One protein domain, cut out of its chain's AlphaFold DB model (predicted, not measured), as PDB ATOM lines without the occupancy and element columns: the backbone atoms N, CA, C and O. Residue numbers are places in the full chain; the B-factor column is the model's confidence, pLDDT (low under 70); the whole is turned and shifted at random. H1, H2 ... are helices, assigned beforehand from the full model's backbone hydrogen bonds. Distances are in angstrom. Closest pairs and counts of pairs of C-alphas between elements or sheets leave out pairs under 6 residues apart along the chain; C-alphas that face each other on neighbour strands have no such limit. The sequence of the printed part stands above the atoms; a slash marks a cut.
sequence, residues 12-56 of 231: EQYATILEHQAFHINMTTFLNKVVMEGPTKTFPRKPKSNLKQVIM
ATOM      1  N   GLU A  12      25.127 -27.580 -27.013       84.25
ATOM      2  CA  GLU A  12      26.085 -26.894 -27.891       84.25
ATOM      3  C   GLU A  12      26.475 -25.494 -27.382       84.25
ATOM      4  O   GLU A  12      27.647 -25.095 -27.426       84.25
ATOM      5  N   GLN A  13      25.502 -24.732 -26.874       84.88
ATOM      6  CA  GLN A  13      25.744 -23.417 -26.277       84.88
ATOM      7  C   GLN A  13      26.555 -23.548 -24.992       84.88
ATOM      8  O   GLN A  13      27.486 -22.776 -24.762       84.88
ATOM      9  N   TYR A  14      26.232 -24.549 -24.176       88.69
ATOM     10  CA  TYR A  14      26.932 -24.828 -22.934       88.69
ATOM     11  C   TYR A  14      28.374 -25.281 -23.189       88.69
ATOM     12  O   TYR A  14      29.296 -24.749 -22.572       88.69
ATOM     13  N   ALA A  15      28.602 -26.160 -24.170       87.94
ATOM     14  CA  ALA A  15      29.943 -26.558 -24.598       87.94
ATOM     15  C   ALA A  15      30.785 -25.357 -25.061       87.94
ATOM     16  O   ALA A  15      31.951 -25.231 -24.686       87.94
ATOM     17  N   THR A  16      30.178 -24.425 -25.806       88.12
ATOM     18  CA  THR A  16      30.830 -23.169 -26.210       88.12
ATOM     19  C   THR A  16      31.203 -22.310 -24.998       88.12
ATOM     20  O   THR A  16      32.311 -21.782 -24.926       88.12
ATOM     21  N   ILE A  17      30.308 -22.174 -24.016       89.62
ATOM     22  CA  ILE A  17      30.582 -21.416 -22.786       89.62
ATOM     23  C   ILE A  17      31.760 -22.035 -22.021       89.62
ATOM     24  O   ILE A  17      32.665 -21.305 -21.611       89.62
ATOM     25  N   LEU A  18      31.789 -23.362 -21.876       91.44
ATOM     26  CA  LEU A  18      32.872 -24.075 -21.193       91.44
ATOM     27  C   LEU A  18      34.220 -23.934 -21.916       91.44
ATOM     28  O   LEU A  18      35.242 -23.723 -21.263       91.44
ATOM     29  N   GLU A  19      34.240 -23.987 -23.252       92.25
ATOM     30  CA  GLU A  19      35.461 -23.777 -24.047       92.25
ATOM     31  C   GLU A  19      36.060 -22.382 -23.789       92.25
ATOM     32  O   GLU A  19      37.266 -22.238 -23.569       92.25
ATOM     33  N   HIS A  20      35.213 -21.347 -23.753       92.31
ATOM     34  CA  HIS A  20      35.640 -19.978 -23.449       92.31
ATOM     35  C   HIS A  20      36.107 -19.823 -22.000       92.31
ATOM     36  O   HIS A  20      37.134 -19.185 -21.763       92.31
ATOM     37  N   GLN A  21      35.421 -20.434 -21.031       91.81
ATOM     38  CA  GLN A  21      35.861 -20.429 -19.630       91.81
ATOM     39  C   GLN A  21      37.256 -21.045 -19.473       91.81
ATOM     40  O   GLN A  21      38.138 -20.425 -18.875       91.81
ATOM     41  N   ALA A  22      37.487 -22.218 -20.066       91.69
ATOM     42  CA  ALA A  22      38.786 -22.885 -20.032       91.69
ATOM     43  C   ALA A  22      39.889 -22.024 -20.671       91.69
ATOM     44  O   ALA A  22      40.990 -21.911 -20.129       91.69
ATOM     45  N   PHE A  23      39.594 -21.359 -21.791       94.44
ATOM     46  CA  PHE A  23      40.535 -20.435 -22.420       94.44
ATOM     47  C   PHE A  23      40.905 -19.252 -21.516       94.44
ATOM     48  O   PHE A  23      42.088 -18.933 -21.401       94.44
ATOM     49  N   HIS A  24      39.936 -18.617 -20.854       92.75
ATOM     50  CA  HIS A  24      40.203 -17.484 -19.961       92.75
ATOM     51  C   HIS A  24      41.012 -17.881 -18.721       92.75
ATOM     52  O   HIS A  24      41.896 -17.126 -18.304       92.75
ATOM     53  N   ILE A  25      40.776 -19.078 -18.176       93.50
ATOM     54  CA  ILE A  25      41.598 -19.641 -17.095       93.50
ATOM     55  C   ILE A  25      43.036 -19.830 -17.587       93.50
ATOM     56  O   ILE A  25      43.972 -19.315 -16.978       93.50
ATOM     57  N   ASN A  26      43.216 -20.479 -18.739       92.62
ATOM     58  CA  ASN A  26      44.540 -20.716 -19.317       92.62
ATOM     59  C   ASN A  26      45.277 -19.413 -19.652       92.62
ATOM     60  O   ASN A  26      46.488 -19.328 -19.461       92.62
ATOM     61  N   MET A  27      44.561 -18.394 -20.129       93.62
ATOM     62  CA  MET A  27      45.129 -17.076 -20.411       93.62
ATOM     63  C   MET A  27      45.580 -16.366 -19.136       93.62
ATOM     64  O   MET A  27      46.675 -15.817 -19.104       93.62
ATOM     65  N   THR A  28      44.784 -16.427 -18.070       93.81
ATOM     66  CA  THR A  28      45.163 -15.864 -16.765       93.81
ATOM     67  C   THR A  28      46.420 -16.542 -16.218       93.81
ATOM     68  O   THR A  28      47.373 -15.866 -15.837       93.81
ATOM     69  N   THR A  29      46.473 -17.876 -16.256       92.12
ATOM     70  CA  THR A  29      47.654 -18.644 -15.831       92.12
ATOM     71  C   THR A  29      48.882 -18.312 -16.676       92.12
ATOM     72  O   THR A  29      49.972 -18.134 -16.136       92.12
ATOM     73  N   PHE A  30      48.714 -18.179 -17.994       93.38
ATOM     74  CA  PHE A  30      49.782 -17.765 -18.899       93.38
ATOM     75  C   PHE A  30      50.321 -16.373 -18.550       93.38
ATOM     76  O   PHE A  30      51.532 -16.205 -18.452       93.38
ATOM     77  N   LEU A  31      49.448 -15.390 -18.311       93.06
ATOM     78  CA  LEU A  31      49.869 -14.035 -17.941       93.06
ATOM     79  C   LEU A  31      50.627 -14.020 -16.611       93.06
ATOM     80  O   LEU A  31      51.693 -13.415 -16.534       93.06
ATOM     81  N   ASN A  32      50.140 -14.743 -15.601       91.88
ATOM     82  CA  ASN A  32      50.845 -14.876 -14.323       91.88
ATOM     83  C   ASN A  32      52.231 -15.503 -14.508       91.88
ATOM     84  O   ASN A  32      53.203 -15.042 -13.916       91.88
ATOM     85  N   LYS A  33      52.343 -16.513 -15.377       90.69
ATOM     86  CA  LYS A  33      53.626 -17.134 -15.712       90.69
ATOM     87  C   LYS A  33      54.576 -16.151 -16.394       90.69
ATOM     88  O   LYS A  33      55.740 -16.093 -16.025       90.69
ATOM     89  N   VAL A  34      54.083 -15.342 -17.332       92.38
ATOM     90  CA  VAL A  34      54.893 -14.308 -17.998       92.38
ATOM     91  C   VAL A  34      55.393 -13.258 -17.004       92.38
ATOM     92  O   VAL A  34      56.530 -12.810 -17.114       92.38
ATOM     93  N   VAL A  35      54.570 -12.884 -16.020       92.94
ATOM     94  CA  VAL A  35      54.962 -11.944 -14.958       92.94
ATOM     95  C   VAL A  35      56.055 -12.534 -14.061       92.94
ATOM     96  O   VAL A  35      56.990 -11.823 -13.708       92.94
ATOM     97  N   MET A  36      55.954 -13.817 -13.706       92.00
ATOM     98  CA  MET A  36      56.880 -14.470 -12.772       92.00
ATOM     99  C   MET A  36      58.182 -14.954 -13.425       92.00
ATOM    100  O   MET A  36      59.244 -14.859 -12.820       92.00
ATOM    101  N   GLU A  37      58.106 -15.497 -14.639       92.88
ATOM    102  CA  GLU A  37      59.212 -16.203 -15.308       92.88
ATOM    103  C   GLU A  37      59.747 -15.456 -16.542       92.88
ATOM    104  O   GLU A  37      60.764 -15.846 -17.116       92.88
ATOM    105  N   GLY A  38      59.082 -14.376 -16.964       85.31
ATOM    106  CA  GLY A  38      59.441 -13.612 -18.154       85.31
ATOM    107  C   GLY A  38      58.830 -14.155 -19.459       85.31
ATOM    108  O   GLY A  38      57.875 -14.933 -19.450       85.31
ATOM    109  N   PRO A  39      59.325 -13.714 -20.630       86.94
ATOM    110  CA  PRO A  39      58.674 -13.968 -21.913       86.94
ATOM    111  C   PRO A  39      58.625 -15.457 -22.298       86.94
ATOM    112  O   PRO A  39      59.652 -16.095 -22.522       86.94
ATOM    113  N   THR A  40      57.419 -16.000 -22.483       81.75
ATOM    114  CA  THR A  40      57.196 -17.379 -22.959       81.75
ATOM    115  C   THR A  40      56.674 -17.426 -24.398       81.75
ATOM    116  O   THR A  40      55.823 -16.632 -24.786       81.75
ATOM    117  N   LYS A  41      57.143 -18.398 -25.198       79.19
ATOM    118  CA  LYS A  41      56.849 -18.497 -26.647       79.19
ATOM    119  C   LYS A  41      55.455 -19.039 -26.999       79.19
ATOM    120  O   LYS A  41      55.007 -18.870 -28.129       79.19
ATOM    121  N   THR A  42      54.775 -19.718 -26.076       84.19
ATOM    122  CA  THR A  42      53.540 -20.463 -26.371       84.19
ATOM    123  C   THR A  42      52.309 -19.775 -25.799       84.19
ATOM    124  O   THR A  42      52.045 -19.871 -24.602       84.19
ATOM    125  N   PHE A  43      51.528 -19.132 -26.665       87.06
ATOM    126  CA  PHE A  43      50.237 -18.559 -26.289       87.06
ATOM    127  C   PHE A  43      49.144 -19.634 -26.192       87.06
ATOM    128  O   PHE A  43      49.104 -20.549 -27.024       87.06
ATOM    129  N   PRO A  44      48.206 -19.512 -25.234       89.56
ATOM    130  CA  PRO A  44      47.002 -20.331 -25.207       89.56
ATOM    131  C   PRO A  44      46.213 -20.196 -26.512       89.56
ATOM    132  O   PRO A  44      46.039 -19.099 -27.051       89.56
ATOM    133  N   ARG A  45      45.716 -21.322 -27.031       89.00
ATOM    134  CA  ARG A  45      44.935 -21.342 -28.273       89.00
ATOM    135  C   ARG A  45      43.562 -20.726 -28.042       89.00
ATOM    136  O   ARG A  45      42.852 -21.128 -27.127       89.00
ATOM    137  N   LYS A  46      43.187 -19.785 -28.906       88.69
ATOM    138  CA  LYS A  46      41.859 -19.169 -28.900       88.69
ATOM    139  C   LYS A  46      40.772 -20.226 -29.188       88.69
ATOM    140  O   LYS A  46      41.005 -21.074 -30.054       88.69
ATOM    141  N   PRO A  47      39.598 -20.151 -28.534       90.31
ATOM    142  CA  PRO A  47      38.451 -20.994 -28.847       90.31
ATOM    143  C   PRO A  47      38.058 -20.887 -30.319       90.31
ATOM    144  O   PRO A  47      38.156 -19.806 -30.917       90.31
ATOM    145  N   LYS A  48      37.591 -21.993 -30.901       84.12
ATOM    146  CA  LYS A  48      37.102 -22.003 -32.294       84.12
ATOM    147  C   LYS A  48      35.713 -21.379 -32.405       84.12
ATOM    148  O   LYS A  48      35.375 -20.775 -33.421       84.12
ATOM    149  N   SER A  49      34.916 -21.536 -31.357       83.50
ATOM    150  CA  SER A  49      33.534 -21.082 -31.273       83.50
ATOM    151  C   SER A  49      33.439 -19.577 -30.990       83.50
ATOM    152  O   SER A  49      34.242 -18.993 -30.256       83.50
ATOM    153  N   ASN A  50      32.443 -18.905 -31.578       82.38
ATOM    154  CA  ASN A  50      32.224 -17.475 -31.364       82.38
ATOM    155  C   ASN A  50      31.181 -17.246 -30.263       82.38
ATOM    156  O   ASN A  50      29.980 -17.358 -30.507       82.38
ATOM    157  N   LEU A  51      31.634 -16.826 -29.079       83.69
ATOM    158  CA  LEU A  51      30.767 -16.557 -27.928       83.69
ATOM    159  C   LEU A  51      29.657 -15.528 -28.227       83.69
ATOM    160  O   LEU A  51      28.562 -15.609 -27.672       83.69
ATOM    161  N   LYS A  52      29.883 -14.601 -29.172       80.75
ATOM    162  CA  LYS A  52      28.875 -13.618 -29.608       80.75
ATOM    163  C   LYS A  52      27.625 -14.288 -30.182       80.75
ATOM    164  O   LYS A  52      26.538 -13.746 -30.029       80.75
ATOM    165  N   GLN A  53      27.765 -15.444 -30.832       77.50
ATOM    166  CA  GLN A  53      26.636 -16.183 -31.407       77.50
ATOM    167  C   GLN A  53      25.768 -16.845 -30.329       77.50
ATOM    168  O   GLN A  53      24.563 -16.952 -30.518       77.50
ATOM    169  N   VAL A  54      26.365 -17.225 -29.195       78.12
ATOM    170  CA  VAL A  54      25.649 -17.799 -28.045       78.12
ATOM    171  C   VAL A  54      24.927 -16.712 -27.246       78.12
ATOM    172  O   VAL A  54      23.779 -16.892 -26.853       78.12
ATOM    173  N   ILE A  55      25.570 -15.553 -27.052       77.62
ATOM    174  CA  ILE A  55      25.017 -14.444 -26.255       77.62
ATOM    175  C   ILE A  55      23.971 -13.639 -27.042       77.62
ATOM    176  O   ILE A  55      22.963 -13.211 -26.485       77.62
ATOM    177  N   MET A  56      24.180 -13.419 -28.343       73.56
ATOM    178  CA  MET A  56      23.246 -12.660 -29.179       73.56
ATOM    179  C   MET A  56      22.230 -13.595 -29.843       73.56
ATOM    180  O   MET A  56      22.248 -13.794 -31.055       73.56
TER     181      MET A  56
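Overview. This is residues 12 to 56 of the 231 residues of an uncharacterized protein of Mytilus coruscus (UniProt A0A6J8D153). One long helix, H1, makes the length of a rod, and after it the chain folds back beside H1 as a long link with no named element, to a short helix, H2, that packs on the beginning of H1. The far end of the rod, residues 32 to 38, sticks out. The printed part has 45 residues with two named helices, H1 then H2, and no named strand; the class is all helix. It is loose, with a radius of gyration of the C-alphas of 12.8 A, and spans 38 by 15 by 14 A.

Arrangement. H1, residues 12 to 37, touches H2, residues 51 to 55, with its residues 13 to 20 alone. Their closest C-alphas, those of Gln 13 and Val 54, are 5.9 A apart. In H1 and H2 every O i to N i+4 pair is within hydrogen-bond range.

Along the chain. H1 begins at C-alpha 12 (26.085, -26.894, -27.891) and ends at C-alpha 37 (59.212, -16.203, -15.308), 37.0 A away. H2 measures 6.4 A and ends at C-alpha 55 (25.017, -14.444, -26.255).

Size, cuts and confidence. The two C-alphas farthest apart, those of Glu 37 and Met 56, are 38.7 A apart. Residues 38 to 50 form a long link. The printed part has no cut, and no printed residue is under 70 in pLDDT.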